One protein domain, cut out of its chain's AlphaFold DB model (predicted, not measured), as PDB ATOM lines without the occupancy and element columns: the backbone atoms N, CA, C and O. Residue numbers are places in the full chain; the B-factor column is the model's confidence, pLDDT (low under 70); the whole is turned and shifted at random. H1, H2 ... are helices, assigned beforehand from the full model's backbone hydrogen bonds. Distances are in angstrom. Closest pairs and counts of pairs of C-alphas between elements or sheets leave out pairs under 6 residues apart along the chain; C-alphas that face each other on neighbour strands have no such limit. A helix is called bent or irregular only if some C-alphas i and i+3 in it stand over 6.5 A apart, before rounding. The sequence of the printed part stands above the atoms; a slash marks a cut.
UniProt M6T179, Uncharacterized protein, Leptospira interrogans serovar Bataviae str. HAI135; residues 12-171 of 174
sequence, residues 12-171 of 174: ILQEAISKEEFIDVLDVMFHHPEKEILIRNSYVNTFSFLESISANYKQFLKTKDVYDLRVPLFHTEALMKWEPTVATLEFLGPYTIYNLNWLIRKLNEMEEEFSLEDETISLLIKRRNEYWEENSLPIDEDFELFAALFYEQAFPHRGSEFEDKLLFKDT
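AT A GLANCE: This is residues 12 to 171 of the 174 residues of an uncharacterized protein of Leptospira interrogans serovar Bataviae str. HAI135 (UniProt M6T179). Two unequal lobes and a tail: in the larger lobe the helices H4, H5 and H7 run in alternating directions with H5 between the other two, and the short helices H1, H2, H3 and H6 gather at one side. H8 and H9 form a smaller lobe, a loosely paired V set off from the first, and residues 156 to 171, with H10, stick out beyond it and add to the length. The printed part has 160 residues with ten named helices, H1 to H10 in chain order, and no named strand; the class is all helix. The whole is loose, with a radius of gyration of the C-alphas of 19.0 A, and elongated, spanning 61 by 37 by 32 A.

IN THESE COORDINATES: H1, residues 12 to 19, begins at C-alpha 12 (482.685, 9.788, 633.733). H2 is residues 25 to 31 and H3 residues 33 to 42; H3 is irregular, with C-alphas 34 and 37 7.3 A apart. H4, residues 47 to 63, is 24.4 A long, and H5, residues 66 to 80, 21.4 A. H6, residues 86 to 92, is only just irregular, with C-alphas 89 and 92 6.9 A apart. H7, residues 95 to 109, is 20.6 A long. H8, residues 118 to 134, begins at (496.602, 32.872, 624.737) and is 24.3 A long; H9, residues 141 to 154, is 19.9 A. H10, residues 160 to 170, ends at (522.679, 31.888, 602.570).

HOW THE PARTS SIT: H1 and H6 only just touch, with 3 pairs of C-alphas within 8 A, the closest those of Ile 12 and Leu 92, 5.9 A. H6 touches H3 at a steep tilt of 39 degrees, closest at the C-alphas of Ala 87 and Ile 39, 5.6 A. H2 touches H3 only at the corner, and touches residues 50 to 54 of H4, about perpendicular at 78 degrees, closest at the C-alphas of Leu 26 and Ser 54, 6.5 A. H4 and H5 form a helical hairpin, a shallow tilt of 20 degrees, opposite ways, closest at the C-alphas of Ile 53 and Pro 72, 4.5 A. H5 touches H7 at 27 degrees, a shallow tilt, opposite ways, closest at the C-alphas of Met 80 and Thr 96, 6.0 A. H7 and H8 are near each other. H8 and H9, a helical hairpin, only just touch, with 3 pairs within 8 A, the closest C-alphas those of Asp 118 and Ala 154, 6.2 A. H10 touches no helix. Every O i to N i+4 pair is within hydrogen-bond range in H1, H2, H4, H7, H8 and H9, but 4 of 6 in H3, 8 of 11 in H5, 2 of 3 in H6 and 4 of 7 in H10.

THE WHOLE: The C-alphas of Lys 62 and Thr 171, the two farthest apart, are 65.2 A apart. The printed part has no cut and no long link. Residues 158 to 171 have pLDDT under 70; the mean of the printed part is 91.3.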
ATOM      1  N   ILE A  12     482.660   8.632 632.825       96.62
ATOM      2  CA  ILE A  12     482.685   9.788 633.733       96.62
ATOM      3  C   ILE A  12     482.395  11.083 632.962       96.62
ATOM      4  O   ILE A  12     481.583  11.896 633.394       96.62
ATOM      5  N   LEU A  13     483.014  11.254 631.790       97.56
ATOM      6  CA  LEU A  13     482.790  12.421 630.941       97.56
ATOM      7  C   LEU A  13     481.387  12.419 630.325       97.56
ATOM      8  O   LEU A  13     480.739  13.461 630.281       97.56
ATOM      9  N   GLN A  14     480.904  11.259 629.870       96.94
ATOM     10  CA  GLN A  14     479.545  11.116 629.339       96.94
ATOM     11  C   GLN A  14     478.499  11.526 630.376       96.94
ATOM     12  O   GLN A  14     477.591  12.297 630.064       96.94
ATOM     13  N   GLU A  15     478.635  11.025 631.605       96.31
ATOM     14  CA  GLU A  15     477.717  11.334 632.695       96.31
ATOM     15  C   GLU A  15     477.739  12.828 633.029       96.31
ATOM     16  O   GLU A  15     476.679  13.456 633.066       96.31
ATOM     17  N   ALA A  16     478.927  13.415 633.176       97.38
ATOM     18  CA  ALA A  16     479.074  14.832 633.478       97.38
ATOM     19  C   ALA A  16     478.462  15.732 632.394       97.38
ATOM     20  O   ALA A  16     477.682  16.620 632.728       97.38
ATOM     21  N   ILE A  17     478.729  15.458 631.109       96.75
ATOM     22  CA  ILE A  17     478.115  16.187 629.986       96.75
ATOM     23  C   ILE A  17     476.590  16.052 630.034       96.75
ATOM     24  O   ILE A  17     475.884  17.042 629.869       96.75
ATOM     25  N   SER A  18     476.069  14.845 630.286       96.12
ATOM     26  CA  SER A  18     474.619  14.602 630.317       96.12
ATOM     27  C   SER A  18     473.893  15.343 631.445       96.12
ATOM     28  O   SER A  18     472.706  15.640 631.316       96.12
ATOM     29  N   LYS A  19     474.603  15.629 632.542       96.44
ATOM     30  CA  LYS A  19     474.083  16.323 633.726       96.44
ATOM     31  C   LYS A  19     474.488  17.793 633.795       96.44
ATOM     32  O   LYS A  19     474.065  18.483 634.717       96.44
ATOM     33  N   GLU A  20     475.312  18.256 632.856       95.88
ATOM     34  CA  GLU A  20     475.949  19.578 632.886       95.88
ATOM     35  C   GLU A  20     476.715  19.842 634.200       95.88
ATOM     36  O   GLU A  20     476.752  20.958 634.729       95.88
ATOM     37  N   GLU A  21     477.345  18.800 634.746       96.50
ATOM     38  CA  GLU A  21     478.067  18.838 636.021       96.50
ATOM     39  C   GLU A  21     479.568  19.025 635.810       96.50
ATOM     40  O   GLU A  21     480.123  18.557 634.823       96.50
ATOM     41  N   PHE A  22     480.237  19.692 636.750       98.12
ATOM     42  CA  PHE A  22     481.694  19.811 636.767       98.12
ATOM     43  C   PHE A  22     482.340  18.494 637.225       98.12
ATOM     44  O   PHE A  22     481.872  17.877 638.182       98.12
ATOM     45  N   ILE A  23     483.443  18.081 636.594       98.38
ATOM     46  CA  ILE A  23     484.165  16.860 636.975       98.38
ATOM     47  C   ILE A  23     485.213  17.200 638.038       98.38
ATOM     48  O   ILE A  23     486.319  17.638 637.717       98.38
ATOM     49  N   ASP A  24     484.888  16.957 639.307       98.06
ATOM     50  CA  ASP A  24     485.875  16.942 640.388       98.06
ATOM     51  C   ASP A  24     486.555  15.565 640.452       98.06
ATOM     52  O   ASP A  24     485.983  14.581 640.919       98.06
ATOM     53  N   VAL A  25     487.802  15.492 639.980       97.69
ATOM     54  CA  VAL A  25     488.580  14.242 639.924       97.69
ATOM     55  C   VAL A  25     488.795  13.630 641.314       97.69
ATOM     56  O   VAL A  25     488.858  12.406 641.428       97.69
ATOM     57  N   LEU A  26     488.864  14.433 642.383       97.69
ATOM     58  CA  LEU A  26     488.966  13.877 643.735       97.69
ATOM     59  C   LEU A  26     487.657  13.213 644.171       97.69
ATOM     60  O   LEU A  26     487.689  12.153 644.797       97.69
ATOM     61  N   ASP A  27     486.510  13.779 643.794       97.06
ATOM     62  CA  ASP A  27     485.218  13.132 644.033       97.06
ATOM     63  C   ASP A  27     485.046  11.894 643.142       97.06
ATOM     64  O   ASP A  27     484.496  10.891 643.599       97.06
ATOM     65  N   VAL A  28     485.589  11.884 641.920       97.25
ATOM     66  CA  VAL A  28     485.658  10.669 641.085       97.25
ATOM     67  C   VAL A  28     486.428   9.561 641.804       97.25
ATOM     68  O   VAL A  28     485.958   8.427 641.828       97.25
ATOM     69  N   MET A  29     487.574   9.859 642.428       96.69
ATOM     70  CA  MET A  29     488.336   8.867 643.205       96.69
ATOM     71  C   MET A  29     487.523   8.309 644.378       96.69
ATOM     72  O   MET A  29     487.611   7.120 644.673       96.69
ATOM     73  N   PHE A  30     486.715   9.149 645.029       95.31
ATOM     74  CA  PHE A  30     485.856   8.731 646.135       95.31
ATOM     75  C   PHE A  30     484.726   7.792 645.679       95.31
ATOM     76  O   PHE A  30     484.463   6.784 646.335       95.31
ATOM     77  N   HIS A  31     484.080   8.090 644.547       95.75
ATOM     78  CA  HIS A  31     482.990   7.271 643.998       95.75
ATOM     79  C   HIS A  31     483.483   6.048 643.207       95.75
ATOM     80  O   HIS A  31     482.737   5.081 643.044       95.75
ATOM     81  N   HIS A  32     484.739   6.065 642.758       95.81
ATOM     82  CA  HIS A  32     485.395   4.987 642.020       95.81
ATOM     83  C   HIS A  32     486.751   4.614 642.642       95.81
ATOM     84  O   HIS A  32     487.801   4.876 642.036       95.81
ATOM     85  N   PRO A  33     486.771   3.977 643.832       95.56
ATOM     86  CA  PRO A  33     488.017   3.608 644.506       95.56
ATOM     87  C   PRO A  33     488.928   2.710 643.658       95.56
ATOM     88  O   PRO A  33     490.149   2.745 643.796       95.56
ATOM     89  N   GLU A  34     488.367   1.933 642.727       96.25
ATOM     90  CA  GLU A  34     489.131   1.100 641.796       96.25
ATOM     91  C   GLU A  34     490.009   1.912 640.828       96.25
ATOM     92  O   GLU A  34     490.988   1.386 640.298       96.25
ATOM     93  N   LYS A  35     489.686   3.195 640.611       96.50
ATOM     94  CA  LYS A  35     490.416   4.112 639.723       96.50
ATOM     95  C   LYS A  35     491.465   4.952 640.457       96.50
ATOM     96  O   LYS A  35     492.344   5.514 639.804       96.50
ATOM     97  N   GLU A  36     491.414   5.018 641.791       96.94
ATOM     98  CA  GLU A  36     492.245   5.908 642.618       96.94
ATOM     99  C   GLU A  36     493.742   5.774 642.314       96.94
ATOM    100  O   GLU A  36     494.418   6.780 642.088       96.94
ATOM    101  N   ILE A  37     494.260   4.543 642.267       97.06
ATOM    102  CA  ILE A  37     495.692   4.296 642.044       97.06
ATOM    103  C   ILE A  37     496.129   4.853 640.686       97.06
ATOM    104  O   ILE A  37     497.170   5.507 640.593       97.06
ATOM    105  N   LEU A  38     495.333   4.633 639.633       97.31
ATOM    106  CA  LEU A  38     495.684   5.110 638.298       97.31
ATOM    107  C   LEU A  38     495.617   6.636 638.213       97.31
ATOM    108  O   LEU A  38     496.504   7.238 637.610       97.31
ATOM    109  N   ILE A  39     494.624   7.261 638.854       97.62
ATOM    110  CA  ILE A  39     494.510   8.725 638.926       97.62
ATOM    111  C   ILE A  39     495.730   9.309 639.645       97.62
ATOM    112  O   ILE A  39     496.424  10.151 639.081       97.62
ATOM    113  N   ARG A  40     496.067   8.823 640.847       97.06
ATOM    114  CA  ARG A  40     497.223   9.336 641.608       97.06
ATOM    115  C   ARG A  40     498.531   9.216 640.833       97.06
ATOM    116  O   ARG A  40     499.315  10.159 640.821       97.06
ATOM    117  N   ASN A  41     498.743   8.087 640.158       97.38
ATOM    118  CA  ASN A  41     499.941   7.877 639.349       97.38
ATOM    119  C   ASN A  41     499.968   8.780 638.106       97.38
ATOM    120  O   ASN A  41     501.031   9.270 637.733       97.38
ATOM    121  N   SER A  42     498.809   9.023 637.486       97.44
ATOM    122  CA  SER A  42     498.679   9.876 636.295       97.44
ATOM    123  C   SER A  42     498.961  11.349 636.589       97.44
ATOM    124  O   SER A  42     499.509  12.044 635.738       97.44
ATOM    125  N   TYR A  43     498.635  11.807 637.799       96.81
ATOM    126  CA  TYR A  43     498.770  13.203 638.218       96.81
ATOM    127  C   TYR A  43     499.846  13.407 639.286       96.81
ATOM    128  O   TYR A  43     499.793  14.384 640.018       96.81
ATOM    129  N   VAL A  44     500.843  12.526 639.407       95.38
ATOM    130  CA  VAL A  44     501.803  12.571 640.532       95.38
ATOM    131  C   VAL A  44     502.493  13.935 640.708       95.38
ATOM    132  O   VAL A  44     502.689  14.382 641.834       95.38
ATOM    133  N   ASN A  45     502.795  14.633 639.608       94.31
ATOM    134  CA  ASN A  45     503.452  15.949 639.628       94.31
ATOM    135  C   ASN A  45     502.469  17.129 639.662       94.31
ATOM    136  O   ASN A  45     502.878  18.267 639.874       94.31
ATOM    137  N   THR A  46     501.189  16.869 639.417       96.38
ATOM    138  CA  THR A  46     500.141  17.877 639.219       96.38
ATOM    139  C   THR A  46     498.951  17.670 640.158       96.38
ATOM    140  O   THR A  46     497.933  18.346 640.038       96.38
ATOM    141  N   PHE A  47     499.078  16.768 641.137       96.62
ATOM    142  CA  PHE A  47     498.005  16.385 642.053       96.62
ATOM    143  C   PHE A  47     497.529  17.563 642.906       96.62
ATOM    144  O   PHE A  47     496.338  17.696 643.168       96.62
ATOM    145  N   SER A  48     498.440  18.470 643.266       97.19
ATOM    146  CA  SER A  48     498.112  19.703 643.989       97.19
ATOM    147  C   SER A  48     497.144  20.608 643.219       97.19
ATOM    148  O   SER A  48     496.339  21.305 643.838       97.19
ATOM    149  N   PHE A  49     497.161  20.579 641.880       97.81
ATOM    150  CA  PHE A  49     496.161  21.284 641.077       97.81
ATOM    151  C   PHE A  49     494.783  20.645 641.235       97.81
ATOM    152  O   PHE A  49     493.816  21.373 641.434       97.81
ATOM    153  N   LEU A  50     494.686  19.308 641.241       97.94
ATOM    154  CA  LEU A  50     493.419  18.606 641.490       97.94
ATOM    155  C   LEU A  50     492.861  18.917 642.885       97.94
ATOM    156  O   LEU A  50     491.671  19.198 643.024       97.94
ATOM    157  N   GLU A  51     493.717  18.937 643.911       98.19
ATOM    158  CA  GLU A  51     493.330  19.320 645.276       98.19
ATOM    159  C   GLU A  51     492.818  20.755 645.346       98.19
ATOM    160  O   GLU A  51     491.770  21.019 645.940       98.19
ATOM    161  N   SER A  52     493.526  21.683 644.704       98.31
ATOM    162  CA  SER A  52     493.124  23.083 644.677       98.31
ATOM    163  C   SER A  52     491.817  23.297 643.906       98.31
ATOM    164  O   SER A  52     490.950  24.034 644.382       98.31
ATOM    165  N   ILE A  53     491.637  22.631 642.763       98.44
ATOM    166  CA  ILE A  53     490.390  22.664 641.987       98.44
ATOM    167  C   ILE A  53     489.229  22.150 642.839       98.44
ATOM    168  O   ILE A  53     488.239  22.862 642.993       98.44
ATOM    169  N   SER A  54     489.369  20.969 643.449       98.38
ATOM    170  CA  SER A  54     488.330  20.371 644.296       98.38
ATOM    171  C   SER A  54     487.964  21.276 645.475       98.38
ATOM    172  O   SER A  54     486.786  21.522 645.738       98.38
ATOM    173  N   ALA A  55     488.963  21.829 646.172       98.31
ATOM    174  CA  ALA A  55     488.734  22.688 647.329       98.31
ATOM    175  C   ALA A  55     487.949  23.959 646.964       98.31
ATOM    176  O   ALA A  55     486.970  24.287 647.638       98.31
ATOM    177  N   ASN A  56     488.346  24.646 645.891       98.25
ATOM    178  CA  ASN A  56     487.693  25.884 645.459       98.25
ATOM    179  C   ASN A  56     486.330  25.619 644.805       98.25
ATOM    180  O   ASN A  56     485.384  26.362 645.043       98.25
ATOM    181  N   TYR A  57     486.174  24.515 644.072       98.12
ATOM    182  CA  TYR A  57     484.866  24.105 643.565       98.12
ATOM    183  C   TYR A  57     483.885  23.807 644.711       98.12
ATOM    184  O   TYR A  57     482.753  24.290 644.719       98.12
ATOM    185  N   LYS A  58     484.329  23.089 645.748       97.75
ATOM    186  CA  LYS A  58     483.519  22.845 646.954       97.75
ATOM    187  C   LYS A  58     483.225  24.127 647.727       97.75
ATOM    188  O   LYS A  58     482.171  24.212 648.359       97.75
ATOM    189  N   GLN A  59     484.129  25.105 647.695       97.69
ATOM    190  CA  GLN A  59     483.882  26.429 648.253       97.69
ATOM    191  C   GLN A  59     482.766  27.138 647.476       97.69
ATOM    192  O   GLN A  59     481.755  27.467 648.096       97.69
ATOM    193  N   PHE A  60     482.863  27.213 646.146       97.25
ATOM    194  CA  PHE A  60     481.803  27.727 645.271       97.25
ATOM    195  C   PHE A  60     480.454  27.046 645.541       97.25
ATOM    196  O   PHE A  60     479.420  27.703 645.654       97.25
ATOM    197  N   LEU A  61     480.427  25.719 645.708       96.44
ATOM    198  CA  LEU A  61     479.182  25.008 646.004       96.44
ATOM    199  C   LEU A  61     478.532  25.454 647.323       96.44
ATOM    200  O   LEU A  61     477.300  25.401 647.412       96.44
ATOM    201  N   LYS A  62     479.320  25.896 648.311       97.12
ATOM    202  CA  LYS A  62     478.844  26.391 649.615       97.12
ATOM    203  C   LYS A  62     478.466  27.870 649.581       97.12
ATOM    204  O   LYS A  62     477.432  28.228 650.136       97.12
ATOM    205  N   THR A  63     479.306  28.712 648.986       95.56
ATOM    206  CA  THR A  63     479.156  30.177 648.968       95.56
ATOM    207  C   THR A  63     478.203  30.649 647.880       95.56
ATOM    208  O   THR A  63     477.517  31.649 648.068       95.56
ATOM    209  N   LYS A  64     478.147  29.913 646.762       94.44
ATOM    210  CA  LYS A  64     477.592  30.347 645.472       94.44
ATOM    211  C   LYS A  64     478.282  31.592 644.907       94.44
ATOM    212  O   LYS A  64     477.724  32.239 644.028       94.44
ATOM    213  N   ASP A  65     479.484  31.896 645.392       94.00
ATOM    214  CA  ASP A  65     480.292  33.012 644.921       94.00
ATOM    215  C   ASP A  65     481.159  32.560 643.744       94.00
ATOM    216  O   ASP A  65     482.065  31.739 643.878       94.00
ATOM    217  N   VAL A  66     480.850  33.083 642.564       93.44
ATOM    218  CA  VAL A  66     481.476  32.700 641.294       93.44
ATOM    219  C   VAL A  66     482.947  33.124 641.249       93.44
ATOM    220  O   VAL A  66     483.743  32.501 640.542       93.44
ATOM    221  N   TYR A  67     483.349  34.093 642.075       93.25
ATOM    222  CA  TYR A  67     484.745  34.472 642.269       93.25
ATOM    223  C   TYR A  67     485.631  33.269 642.634       93.25
ATOM    224  O   TYR A  67     486.787  33.191 642.195       93.25
ATOM    225  N   ASP A  68     485.074  32.302 643.374       95.12
ATOM    226  CA  ASP A  68     485.749  31.068 643.782       95.12
ATOM    227  C   ASP A  68     486.119  30.172 642.581       95.12
ATOM    228  O   ASP A  68     487.007  29.328 642.699       95.12
ATOM    229  N   LEU A  69     485.495  30.356 641.407       97.38
ATOM    230  CA  LEU A  69     485.758  29.566 640.197       97.38
ATOM    231  C   LEU A  69     486.978  30.032 639.392       97.38
ATOM    232  O   LEU A  69     487.455  29.285 638.533       97.38
ATOM    233  N   ARG A  70     487.557  31.199 639.698       95.75
ATOM    234  CA  ARG A  70     488.745  31.701 638.981       95.75
ATOM    235  C   ARG A  70     489.999  30.874 639.265       95.75
ATOM    236  O   ARG A  70     490.817  30.671 638.372       95.75
ATOM    237  N   VAL A  71     490.130  30.336 640.481       96.44
ATOM    238  CA  VAL A  71     491.235  29.422 640.823       96.44
ATOM    239  C   VAL A  71     491.081  28.067 640.114       96.44
ATOM    240  O   VAL A  71     492.045  27.629 639.484       96.44
ATOM    241  N   PRO A  72     489.901  27.407 640.134       98.06
ATOM    242  CA  PRO A  72     489.628  26.250 639.293       98.06
ATOM    243  C   PRO A  72     489.902  26.488 637.811       98.06
ATOM    244  O   PRO A  72     490.475  25.605 637.178       98.06
ATOM    245  N   LEU A  73     489.545  27.659 637.268       98.06
ATOM    246  CA  LEU A  73     489.827  28.012 635.874       98.06
ATOM    247  C   LEU A  73     491.328  27.978 635.594       98.06
ATOM    248  O   LEU A  73     491.780  27.161 634.792       98.06
ATOM    249  N   PHE A  74     492.097  28.764 636.346       97.38
ATOM    250  CA  PHE A  74     493.546  28.854 636.196       97.38
ATOM    251  C   PHE A  74     494.248  27.492 636.347       97.38
ATOM    252  O   PHE A  74     495.100  27.116 635.542       97.38
ATOM    253  N   HIS A  75     493.880  26.703 637.360       98.00
ATOM    254  CA  HIS A  75     494.483  25.384 637.558       98.00
ATOM    255  C   HIS A  75     494.035  24.349 636.521       98.00
ATOM    256  O   HIS A  75     494.808  23.441 636.210       98.00
ATOM    257  N   THR A  76     492.834  24.481 635.954       97.88
ATOM    258  CA  THR A  76     492.395  23.631 634.838       97.88
ATOM    259  C   THR A  76     493.213  23.931 633.581       97.88
ATOM    260  O   THR A  76     493.654  22.991 632.920       97.88
ATOM    261  N   GLU A  77     493.505  25.205 633.289       96.56
ATOM    262  CA  GLU A  77     494.422  25.590 632.202       96.56
ATOM    263  C   GLU A  77     495.828  25.022 632.425       96.56
ATOM    264  O   GLU A  77     496.412  24.411 631.528       96.56
ATOM    265  N   ALA A  78     496.351  25.139 633.650       95.75
ATOM    266  CA  ALA A  78     497.652  24.582 633.999       95.75
ATOM    267  C   ALA A  78     497.694  23.055 633.822       95.75
ATOM    268  O   ALA A  78     498.667  22.536 633.273       95.75
ATOM    269  N   LEU A  79     496.647  22.334 634.240       95.56
ATOM    270  CA  LEU A  79     496.535  20.883 634.056       95.56
ATOM    271  C   LEU A  79     496.471  20.485 632.587       95.56
ATOM    272  O   LEU A  79     497.094  19.498 632.204       95.56
ATOM    273  N   MET A  80     495.763  21.258 631.764       94.31
ATOM    274  CA  MET A  80     495.591  20.975 630.341       94.31
ATOM    275  C   MET A  80     496.930  20.867 629.594       94.31
ATOM    276  O   MET A  80     497.040  20.081 628.658       94.31
ATOM    277  N   LYS A  81     497.975  21.574 630.049       92.12
ATOM    278  CA  LYS A  81     499.342  21.488 629.493       92.12
ATOM    279  C   LYS A  81     500.007  20.118 629.689       92.12
ATOM    280  O   LYS A  81     500.973  19.808 628.997       92.12
ATOM    281  N   TRP A  82     499.511  19.316 630.630       93.00
ATOM    282  CA  TRP A  82     500.020  17.980 630.961       93.00
ATOM    283  C   TRP A  82     499.113  16.854 630.453       93.00
ATOM    284  O   TRP A  82     499.387  15.682 630.706       93.00
ATOM    285  N   GLU A  83     498.036  17.200 629.751       93.75
ATOM    286  CA  GLU A  83     497.134  16.240 629.130       93.75
ATOM    287  C   GLU A  83     497.626  15.838 627.722       93.75
ATOM    288  O   GLU A  83     498.268  16.637 627.036       93.75
ATOM    289  N   PRO A  84     497.304  14.622 627.243       95.38
ATOM    290  CA  PRO A  84     496.539  13.586 627.934       95.38
ATOM    291  C   PRO A  84     497.384  12.782 628.938       95.38
ATOM    292  O   PRO A  84     498.503  12.366 628.635       95.38
ATOM    293  N   THR A  85     496.815  12.483 630.106       96.44
ATOM    294  CA  THR A  85     497.382  11.504 631.051       96.44
ATOM    295  C   THR A  85     496.880  10.076 630.797       96.44
ATOM    296  O   THR A  85     495.951   9.852 630.019       96.44
ATOM    297  N   VAL A  86     497.456   9.080 631.484       96.44
ATOM    298  CA  VAL A  86     496.982   7.686 631.393       96.44
ATOM    299  C   VAL A  86     495.520   7.565 631.846       96.44
ATOM    300  O   VAL A  86     494.727   6.922 631.168       96.44
ATOM    301  N   ALA A  87     495.126   8.225 632.939       96.62
ATOM    302  CA  ALA A  87     493.735   8.239 633.395       96.62
ATOM    303  C   ALA A  87     492.776   8.866 632.360       96.62
ATOM    304  O   ALA A  87     491.685   8.338 632.129       96.62
ATOM    305  N   THR A  88     493.201   9.945 631.696       96.38
ATOM    306  CA  THR A  88     492.476  10.612 630.595       96.38
ATOM    307  C   THR A  88     492.246   9.689 629.409       96.38
ATOM    308  O   THR A  88     491.147   9.665 628.864       96.38
ATOM    309  N   LEU A  89     493.243   8.885 629.039       95.81
ATOM    310  CA  LEU A  89     493.130   7.942 627.922       95.81
ATOM    311  C   LEU A  89     492.282   6.704 628.248       95.81
ATOM    312  O   LEU A  89     491.719   6.098 627.336       95.81
ATOM    313  N   GLU A  90     492.213   6.305 629.519       95.50
ATOM    314  CA  GLU A  90     491.531   5.072 629.926       95.50
ATOM    315  C   GLU A  90     490.056   5.279 630.294       95.50
ATOM    316  O   GLU A  90     489.230   4.426 629.955       95.50
ATOM    317  N   PHE A  91     489.715   6.362 631.009       95.62
ATOM    318  CA  PHE A  91     488.343   6.548 631.509       95.62
ATOM    319  C   PHE A  91     487.889   7.983 631.813       95.62
ATOM    320  O   PHE A  91     486.680   8.192 631.940       95.62
ATOM    321  N   LEU A  92     488.787   8.963 632.004       96.56
ATOM    322  CA  LEU A  92     488.344  10.345 632.253       96.56
ATOM    323  C   LEU A  92     487.932  11.044 630.953       96.56
ATOM    324  O   LEU A  92     487.171  12.007 631.003       96.56
ATOM    325  N   GLY A  93     488.424  10.582 629.799       96.00
ATOM    326  CA  GLY A  93     488.327  11.322 628.547       96.00
ATOM    327  C   GLY A  93     488.997  12.700 628.653       96.00
ATOM    328  O   GLY A  93     489.640  13.010 629.657       96.00
ATOM    329  N   PRO A  94     488.841  13.578 627.651       95.75
ATOM    330  CA  PRO A  94     489.344  14.960 627.673       95.75
ATOM    331  C   PRO A  94     488.558  15.879 628.642       95.75
ATOM    332  O   PRO A  94     488.083  16.952 628.261       95.75
ATOM    333  N   TYR A  95     488.405  15.467 629.902       97.38
ATOM    334  CA  TYR A  95     487.609  16.163 630.915       97.38
ATOM    335  C   TYR A  95     488.111  17.576 631.219       97.38
ATOM    336  O   TYR A  95     487.300  18.431 631.547       97.38
ATOM    337  N   THR A  96     489.413  17.855 631.090       96.88
ATOM    338  CA  THR A  96     489.967  19.200 631.319       96.88
ATOM    339  C   THR A  96     489.383  20.222 630.351       96.88
ATOM    340  O   THR A  96     489.016  21.313 630.771       96.88
ATOM    341  N   ILE A  97     489.198  19.851 629.079       96.56
ATOM    342  CA  ILE A  97     488.548  20.701 628.069       96.56
ATOM    343  C   ILE A  97     487.076  20.923 628.426       96.56
ATOM    344  O   ILE A  97     486.566  22.036 628.323       96.56
ATOM    345  N   TYR A  98     486.385  19.865 628.852       97.81
ATOM    346  CA  TYR A  98     484.995  19.974 629.281       97.81
ATOM    347  C   TYR A  98     484.846  20.869 630.524       97.81
ATOM    348  O   TYR A  98     484.023  21.781 630.527       97.81
ATOM    349  N   ASN A  99     485.683  20.672 631.543       98.12
ATOM    350  CA  ASN A  99     485.711  21.484 632.757       98.12
ATOM    351  C   ASN A  99     486.042  22.947 632.453       98.12
ATOM    352  O   ASN A  99     485.396  23.834 633.000       98.12
ATOM    353  N   LEU A 100     486.997  23.205 631.556       97.56
ATOM    354  CA  LEU A 100     487.323  24.550 631.089       97.56
ATOM    355  C   LEU A 100     486.090  25.226 630.477       97.56
ATOM    356  O   LEU A 100     485.713  26.320 630.894       97.56
ATOM    357  N   ASN A 101     485.408  24.551 629.547       97.31
ATOM    358  CA  ASN A 101     484.176  25.069 628.961       97.31
ATOM    359  C   ASN A 101     483.085  25.287 630.023       97.31
ATOM    360  O   ASN A 101     482.389  26.297 629.982       97.31
ATOM    361  N   TRP A 102     482.927  24.366 630.977       97.75
ATOM    362  CA  TRP A 102     481.956  24.498 632.063       97.75
ATOM    363  C   TRP A 102     482.231  25.740 632.918       97.75
ATOM    364  O   TRP A 102     481.317  26.525 633.168       97.75
ATOM    365  N   LEU A 103     483.491  25.962 633.302       97.88
ATOM    366  CA  LEU A 103     483.913  27.115 634.101       97.88
ATOM    367  C   LEU A 103     483.678  28.424 633.350       97.88
ATOM    368  O   LEU A 103     483.081  29.341 633.908       97.88
ATOM    369  N   ILE A 104     484.055  28.487 632.071       97.06
ATOM    370  CA  ILE A 104     483.816  29.660 631.223       97.06
ATOM    371  C   ILE A 104     482.311  29.941 631.089       97.06
ATOM    372  O   ILE A 104     481.904  31.096 631.184       97.06
ATOM    373  N   ARG A 105     481.458  28.914 630.909       96.19
ATOM    374  CA  ARG A 105     479.993  29.105 630.876       96.19
ATOM    375  C   ARG A 105     479.506  29.714 632.184       96.19
ATOM    376  O   ARG A 105     478.784  30.700 632.145       96.19
ATOM    377  N   LYS A 106     479.935  29.168 633.323       95.75
ATOM    378  CA  LYS A 106     479.494  29.626 634.647       95.75
ATOM    379  C   LYS A 106     479.955  31.038 634.983       95.75
ATOM    380  O   LYS A 106     479.179  31.788 635.564       95.75
ATOM    381  N   LEU A 107     481.179  31.396 634.607       96.38
ATOM    382  CA  LEU A 107     481.699  32.752 634.773       96.38
ATOM    383  C   LEU A 107     480.939  33.744 633.880       96.38
ATOM    384  O   LEU A 107     480.465  34.763 634.371       96.38
ATOM    385  N   ASN A 108     480.723  33.399 632.605       94.81
ATOM    386  CA  ASN A 108     479.959  34.232 631.669       94.81
ATOM    387  C   ASN A 108     478.485  34.399 632.072       94.81
ATOM    388  O   ASN A 108     477.943  35.490 631.940       94.81
ATOM    389  N   GLU A 109     477.827  33.340 632.562       94.25
ATOM    390  CA  GLU A 109     476.433  33.380 633.047       94.25
ATOM    391  C   GLU A 109     476.224  34.411 634.163       94.25
ATOM    392  O   GLU A 109     475.106  34.882 634.363       94.25
ATOM    393  N   MET A 110     477.289  34.730 634.894       91.50
ATOM    394  CA  MET A 110     477.271  35.599 636.067       91.50
ATOM    395  C   MET A 110     478.002  36.919 635.813       91.50
ATOM    396  O   MET A 110     478.212  37.680 636.751       91.50
ATOM    397  N   GLU A 111     478.364  37.185 634.552       92.81
ATOM    398  CA  GLU A 111     479.066  38.396 634.109       92.81
ATOM    399  C   GLU A 111     480.375  38.655 634.876       92.81
ATOM    400  O   GLU A 111     480.811  39.796 635.018       92.81
ATOM    401  N   GLU A 112     481.023  37.590 635.360       93.31
ATOM    402  CA  GLU A 112     482.288  37.708 636.073       93.31
ATOM    403  C   GLU A 112     483.456  37.838 635.102       93.31
ATOM    404  O   GLU A 112     483.601  37.050 634.168       93.31
ATOM    405  N   GLU A 113     484.330  38.811 635.353       92.75
ATOM    406  CA  GLU A 113     485.531  39.008 634.548       92.75
ATOM    407  C   GLU A 113     486.587  37.936 634.858       92.75
ATOM    408  O   GLU A 113     486.974  37.689 636.009       92.75
ATOM    409  N   PHE A 114     487.112  37.324 633.800       94.75
ATOM    410  CA  PHE A 114     488.228  36.388 633.857       94.75
ATOM    411  C   PHE A 114     489.118  36.547 632.626       94.75
ATOM    412  O   PHE A 114     488.719  37.086 631.595       94.75
ATOM    413  N   SER A 115     490.341  36.046 632.744       92.69
ATOM    414  CA  SER A 115     491.308  35.954 631.656       92.69
ATOM    415  C   SER A 115     491.648  34.493 631.408       92.69
ATOM    416  O   SER A 115     491.673  33.704 632.353       92.69
ATOM    417  N   LEU A 116     491.953  34.166 630.159       95.25
ATOM    418  CA  LEU A 116     492.517  32.883 629.754       95.25
ATOM    419  C   LEU A 116     493.905  33.126 629.167       95.25
ATOM    420  O   LEU A 116     494.181  34.222 628.675       95.25
ATOM    421  N   GLU A 117     494.756  32.109 629.193       94.81
ATOM    422  CA  GLU A 117     496.018  32.150 628.461       94.81
ATOM    423  C   GLU A 117     495.779  32.156 626.942       94.81
ATOM    424  O   GLU A 117     494.810  31.576 626.432       94.81
ATOM    425  N   ASP A 118     496.697  32.771 626.195       94.69
ATOM    426  CA  ASP A 118     496.602  32.872 624.737       94.69
ATOM    427  C   ASP A 118     496.568  31.485 624.068       94.69
ATOM    428  O   ASP A 118     495.850  31.257 623.084       94.69
ATOM    429  N   GLU A 119     497.299  30.513 624.612       92.56
ATOM    430  CA  GLU A 119     497.267  29.120 624.167       92.56
ATOM    431  C   GLU A 119     495.897  28.471 624.397       92.56
ATOM    432  O   GLU A 119     495.422  27.711 623.545       92.56
ATOM    433  N   THR A 120     495.235  28.795 625.510       94.69
ATOM    434  CA  THR A 120     493.891  28.303 625.827       94.69
ATOM    435  C   THR A 120     492.867  28.868 624.850       94.69
ATOM    436  O   THR A 120     492.089  28.110 624.266       94.69
ATOM    437  N   ILE A 121     492.897  30.179 624.596       95.00
ATOM    438  CA  ILE A 121     492.010  30.824 623.614       95.00
ATOM    439  C   ILE A 121     492.252  30.229 622.221       95.00
ATOM    440  O   ILE A 121     491.304  29.841 621.532       95.00
ATOM    441  N   SER A 122     493.519  30.055 621.837       94.19
ATOM    442  CA  SER A 122     493.903  29.424 620.571       94.19
ATOM    443  C   SER A 122     493.332  28.014 620.418       94.19
ATOM    444  O   SER A 122     492.871  27.650 619.334       94.19
ATOM    445  N   LEU A 123     493.360  27.214 621.488       93.38
ATOM    446  CA  LEU A 123     492.773  25.877 621.500       93.38
ATOM    447  C   LEU A 123     491.251  25.937 621.315       93.38
ATOM    448  O   LEU A 123     490.709  25.167 620.520       93.38
ATOM    449  N   LEU A 124     490.561  26.838 622.016       94.94
ATOM    450  CA  LEU A 124     489.107  26.992 621.913       94.94
ATOM    451  C   LEU A 124     488.678  27.412 620.500       94.94
ATOM    452  O   LEU A 124     487.730  26.833 619.962       94.94
ATOM    453  N   ILE A 125     489.408  28.345 619.875       95.06
ATOM    454  CA  ILE A 125     489.196  28.754 618.477       95.06
ATOM    455  C   ILE A 125     489.376  27.557 617.543       95.06
ATOM    456  O   ILE A 125     488.487  27.255 616.745       95.06
ATOM    457  N   LYS A 126     490.485  26.821 617.681       93.94
ATOM    458  CA  LYS A 126     490.760  25.638 616.856       93.94
ATOM    459  C   LYS A 126     489.634  24.605 616.952       93.94
ATOM    460  O   LYS A 126     489.126  24.163 615.926       93.94
ATOM    461  N   ARG A 127     489.208  24.258 618.168       93.81
ATOM    462  CA  ARG A 127     488.135  23.275 618.400       93.81
ATOM    463  C   ARG A 127     486.794  23.724 617.833       93.81
ATOM    464  O   ARG A 127     486.028  22.901 617.333       93.81
ATOM    465  N   ARG A 128     486.494  25.022 617.921       94.38
ATOM    466  CA  ARG A 128     485.319  25.599 617.268       94.38
ATOM    467  C   ARG A 128     485.414  25.395 615.758       94.38
ATOM    468  O   ARG A 128     484.447  24.925 615.171       94.38
ATOM    469  N   ASN A 129     486.549  25.718 615.143       93.19
ATOM    470  CA  ASN A 129     486.713  25.623 613.691       93.19
ATOM    471  C   ASN A 129     486.606  24.179 613.188       93.19
ATOM    472  O   ASN A 129     485.872  23.934 612.236       93.19
ATOM    473  N   GLU A 130     487.228  23.224 613.887       93.81
ATOM    474  CA  GLU A 130     487.081  21.788 613.602       93.81
ATOM    475  C   GLU A 130     485.604  21.365 613.623       93.81
ATOM    476  O   GLU A 130     485.127  20.704 612.705       93.81
ATOM    477  N   TYR A 131     484.840  21.803 614.630       94.19
ATOM    478  CA  TYR A 131     483.407  21.517 614.692       94.19
ATOM    479  C   TYR A 131     482.620  22.163 613.543       94.19
ATOM    480  O   TYR A 131     481.726  21.525 612.986       94.19
ATOM    481  N   TRP A 132     482.925  23.412 613.184       94.31
ATOM    482  CA  TRP A 132     482.263  24.105 612.074       94.31
ATOM    483  C   TRP A 132     482.494  23.391 610.741       94.31
ATOM    484  O   TRP A 132     481.542  23.189 609.986       94.31
ATOM    485  N   GLU A 133     483.729  22.957 610.493       93.25
ATOM    486  CA  GLU A 133     484.110  22.205 609.299       93.25
ATOM    487  C   GLU A 133     483.430  20.829 609.261       93.25
ATOM    488  O   GLU A 133     482.750  20.505 608.285       93.25
ATOM    489  N   GLU A 134     483.520  20.053 610.350       94.38
ATOM    490  CA  GLU A 134     482.900  18.724 610.464       94.38
ATOM    491  C   GLU A 134     481.388  18.747 610.203       94.38
ATOM    492  O   GLU A 134     480.834  17.785 609.669       94.38
ATOM    493  N   ASN A 135     480.713  19.834 610.584       94.88
ATOM    494  CA  ASN A 135     479.266  19.982 610.444       94.88
ATOM    495  C   ASN A 135     478.859  20.826 609.225       94.88
ATOM    496  O   ASN A 135     477.667  21.076 609.043       94.88
ATOM    497  N   SER A 136     479.815  21.250 608.384       94.56
ATOM    498  CA  SER A 136     479.566  22.099 607.206       94.56
ATOM    499  C   SER A 136     478.712  23.335 607.528       94.56
ATOM    500  O   SER A 136     477.779  23.678 606.798       94.56
ATOM    501  N   LEU A 137     479.002  23.975 608.663       94.44
ATOM    502  CA  LEU A 137     478.288  25.164 609.122       94.44
ATOM    503  C   LEU A 137     478.701  26.400 608.306       94.44
ATOM    504  O   LEU A 137     479.824  26.457 607.800       94.44
ATOM    505  N   PRO A 138     477.815  27.403 608.164       93.62
ATOM    506  CA  PRO A 138     478.155  28.640 607.472       93.62
ATOM    507  C   PRO A 138     479.303  29.374 608.172       93.62
ATOM    508  O   PRO A 138     479.448  29.316 609.396       93.62
ATOM    509  N   ILE A 139     480.095  30.088 607.369       90.38
ATOM    510  CA  ILE A 139     481.159  30.966 607.859       90.38
ATOM    511  C   ILE A 139     480.534  32.062 608.725       90.38
ATOM    512  O   ILE A 139     479.516  32.650 608.365       90.38
ATOM    513  N   ASP A 140     481.171  32.318 609.860       93.19
ATOM    514  CA  ASP A 140     480.823  33.383 610.794       93.19
ATOM    515  C   ASP A 140     481.883  34.480 610.663       93.19
ATOM    516  O   ASP A 140     482.974  34.367 611.221       93.19
ATOM    517  N   GLU A 141     481.597  35.487 609.840       92.62
ATOM    518  CA  GLU A 141     482.575  36.514 609.460       92.62
ATOM    519  C   GLU A 141     483.107  37.297 610.668       92.62
ATOM    520  O   GLU A 141     484.304  37.586 610.730       92.62
ATOM    521  N   ASP A 142     482.246  37.580 611.652       94.44
ATOM    522  CA  ASP A 142     482.626  38.296 612.871       94.44
ATOM    523  C   ASP A 142     483.604  37.460 613.702       94.44
ATOM    524  O   ASP A 142     484.647  37.958 614.134       94.44
ATOM    525  N   PHE A 143     483.310  36.168 613.890       94.31
ATOM    526  CA  PHE A 143     484.219  35.271 614.599       94.31
ATOM    527  C   PHE A 143     485.581  35.167 613.903       94.31
ATOM    528  O   PHE A 143     486.607  35.259 614.578       94.31
ATOM    529  N   GLU A 144     485.611  34.996 612.577       92.75
ATOM    530  CA  GLU A 144     486.874  34.893 611.833       92.75
ATOM    531  C   GLU A 144     487.703  36.181 611.948       92.75
ATOM    532  O   GLU A 144     488.920  36.117 612.143       92.75
ATOM    533  N   LEU A 145     487.052  37.349 611.907       94.75
ATOM    534  CA  LEU A 145     487.716  38.635 612.114       94.75
ATOM    535  C   LEU A 145     488.316  38.741 613.523       94.75
ATOM    536  O   LEU A 145     489.489  39.094 613.664       94.75
ATOM    537  N   PHE A 146     487.547  38.423 614.566       94.00
ATOM    538  CA  PHE A 146     488.042  38.481 615.945       94.00
ATOM    539  C   PHE A 146     489.152  37.460 616.210       94.00
ATOM    540  O   PHE A 146     490.133  37.788 616.878       94.00
ATOM    541  N   ALA A 147     489.042  36.251 615.659       93.69
ATOM    542  CA  ALA A 147     490.077  35.229 615.766       93.69
ATOM    543  C   ALA A 147     491.381  35.672 615.079       93.69
ATOM    544  O   ALA A 147     492.461  35.479 615.641       93.69
ATOM    545  N   ALA A 148     491.295  36.298 613.900       91.62
ATOM    546  CA  ALA A 148     492.458  36.838 613.199       91.62
ATOM    547  C   ALA A 148     493.150  37.947 614.008       91.62
ATOM    548  O   ALA A 148     494.356  37.867 614.241       91.62
ATOM    549  N   LEU A 149     492.381  38.923 614.509       93.31
ATOM    550  CA  LEU A 149     492.903  40.001 615.359       93.31
ATOM    551  C   LEU A 149     493.571  39.460 616.627       93.31
ATOM    552  O   LEU A 149     494.649  39.921 617.003       93.31
ATOM    553  N   PHE A 150     492.961  38.459 617.264       93.38
ATOM    554  CA  PHE A 150     493.548  37.782 618.414       93.38
ATOM    555  C   PHE A 150     494.908  37.158 618.064       93.38
ATOM    556  O   PHE A 150     495.886  37.402 618.768       93.38
ATOM    557  N   TYR A 151     495.010  36.401 616.965       92.25
ATOM    558  CA  TYR A 151     496.276  35.766 616.583       92.25
ATOM    559  C   TYR A 151     497.382  36.775 616.246       92.25
ATOM    560  O   TYR A 151     498.536  36.528 616.597       92.25
ATOM    561  N   GLU A 152     497.048  37.897 615.604       89.62
ATOM    562  CA  GLU A 152     498.005  38.977 615.321       89.62
ATOM    563  C   GLU A 152     498.568  39.606 616.605       89.62
ATOM    564  O   GLU A 152     499.758  39.917 616.673       89.62
ATOM    565  N   GLN A 153     497.730  39.767 617.634       88.56
ATOM    566  CA  GLN A 153     498.114  40.378 618.909       88.56
ATOM    567  C   GLN A 153     498.853  39.410 619.837       88.56
ATOM    568  O   GLN A 153     499.872  39.782 620.417       88.56
ATOM    569  N   ALA A 154     498.351  38.182 619.971       88.19
ATOM    570  CA  ALA A 154     498.886  37.172 620.882       88.19
ATOM    571  C   ALA A 154     500.171  36.514 620.351       88.19
ATOM    572  O   ALA A 154     501.046  36.122 621.121       88.19
ATOM    573  N   PHE A 155     500.330  36.414 619.023       88.12
ATOM    574  CA  PHE A 155     501.476  35.746 618.395       88.12
ATOM    575  C   PHE A 155     502.104  36.592 617.267       88.12
ATOM    576  O   PHE A 155     502.188  36.133 616.124       88.12
ATOM    577  N   PRO A 156     502.629  37.795 617.567       73.88
ATOM    578  CA  PRO A 156     503.112  38.756 616.563       73.88
ATOM    579  C   PRO A 156     504.303  38.262 615.717       73.88
ATOM    580  O   PRO A 156     504.630  38.853 614.692       73.88
ATOM    581  N   HIS A 157     504.956  37.167 616.123       70.12
ATOM    582  CA  HIS A 157     506.121  36.570 615.456       70.12
ATOM    583  C   HIS A 157     505.841  35.204 614.814       70.12
ATOM    584  O   HIS A 157     506.772  34.478 614.454       70.12
ATOM    585  N   ARG A 158     504.570  34.813 614.655       58.12
ATOM    586  CA  ARG A 158     504.180  33.531 614.047       58.12
ATOM    587  C   ARG A 158     504.466  33.544 612.533       58.12
ATOM    588  O   ARG A 158     503.578  33.732 611.716       58.12
ATOM    589  N   GLY A 159     505.739  33.386 612.170       53.38
ATOM    590  CA  GLY A 159     506.245  33.456 610.794       53.38
ATOM    591  C   GLY A 159     507.703  33.916 610.673       53.38
ATOM    592  O   GLY A 159     508.376  33.526 609.723       53.38
ATOM    593  N   SER A 160     508.239  34.658 611.649       51.81
ATOM    594  CA  SER A 160     509.605  35.208 611.572       51.81
ATOM    595  C   SER A 160     510.709  34.174 611.841       51.81
ATOM    596  O   SER A 160     511.813  34.312 611.325       51.81
ATOM    597  N   GLU A 161     510.416  33.076 612.553       51.16
ATOM    598  CA  GLU A 161     511.393  31.983 612.738       51.16
ATOM    599  C   GLU A 161     511.759  31.263 611.426       51.16
ATOM    600  O   GLU A 161     512.830  30.653 611.320       51.16
ATOM    601  N   PHE A 162     510.870  31.302 610.424       48.69
ATOM    602  CA  PHE A 162     511.146  30.743 609.101       48.69
ATOM    603  C   PHE A 162     512.056  31.658 608.277       48.69
ATOM    604  O   PHE A 162     512.931  31.145 607.578       48.69
ATOM    605  N   GLU A 163     511.905  32.978 608.391       47.53
ATOM    606  CA  GLU A 163     512.761  33.945 607.692       47.53
ATOM    607  C   GLU A 163     514.191  33.944 608.247       47.53
ATOM    608  O   GLU A 163     515.148  33.885 607.469       47.53
ATOM    609  N   ASP A 164     514.356  33.869 609.570       49.12
ATOM    610  CA  ASP A 164     515.683  33.835 610.193       49.12
ATOM    611  C   ASP A 164     516.485  32.590 609.770       49.12
ATOM    612  O   ASP A 164     517.649  32.689 609.380       49.12
ATOM    613  N   LYS A 165     515.872  31.397 609.740       49.41
ATOM    614  CA  LYS A 165     516.564  30.160 609.312       49.41
ATOM    615  C   LYS A 165     516.938  30.137 607.824       49.41
ATOM    616  O   LYS A 165     517.865  29.408 607.458       49.41
ATOM    617  N   LEU A 166     516.238  30.889 606.978       51.50
ATOM    618  CA  LEU A 166     516.593  31.076 605.568       51.50
ATOM    619  C   LEU A 166     517.780  32.040 605.424       51.50
ATOM    620  O   LEU A 166     518.738  31.714 604.723       51.50
ATOM    621  N   LEU A 167     517.795  33.139 606.183       51.44
ATOM    622  CA  LEU A 167     518.893  34.119 606.190       51.44
ATOM    623  C   LEU A 167     520.235  33.533 606.677       51.44
ATOM    624  O   LEU A 167     521.293  33.881 606.144       51.44
ATOM    625  N   PHE A 168     520.219  32.589 607.627       51.00
ATOM    626  CA  PHE A 168     521.439  31.916 608.112       51.00
ATOM    627  C   PHE A 168     521.966  30.794 607.198       51.00
ATOM    628  O   PHE A 168     523.092  30.327 607.387       51.00
ATOM    629  N   LYS A 169     521.186  30.326 606.213       50.72
ATOM    630  CA  LYS A 169     521.656  29.325 605.235       50.72
ATOM    631  C   LYS A 169     522.389  29.948 604.050       50.72
ATOM    632  O   LYS A 169     523.277  29.297 603.499       50.72
ATOM    633  N   ASP A 170     522.066  31.189 603.704       50.88
ATOM    634  CA  ASP A 170     522.679  31.888 602.570       50.88
ATOM    635  C   ASP A 170     523.985  32.619 602.926       50.88
ATOM    636  O   ASP A 170     524.727  33.023 602.035       50.88
ATOM    637  N   THR A 171     524.327  32.720 604.213       51.72
ATOM    638  CA  THR A 171     525.543  33.402 604.701       51.72
ATOM    639  C   THR A 171     526.743  32.481 604.961       51.72
ATOM    640  O   THR A 171     527.824  32.975 605.257       51.72
TER     641      THR A 171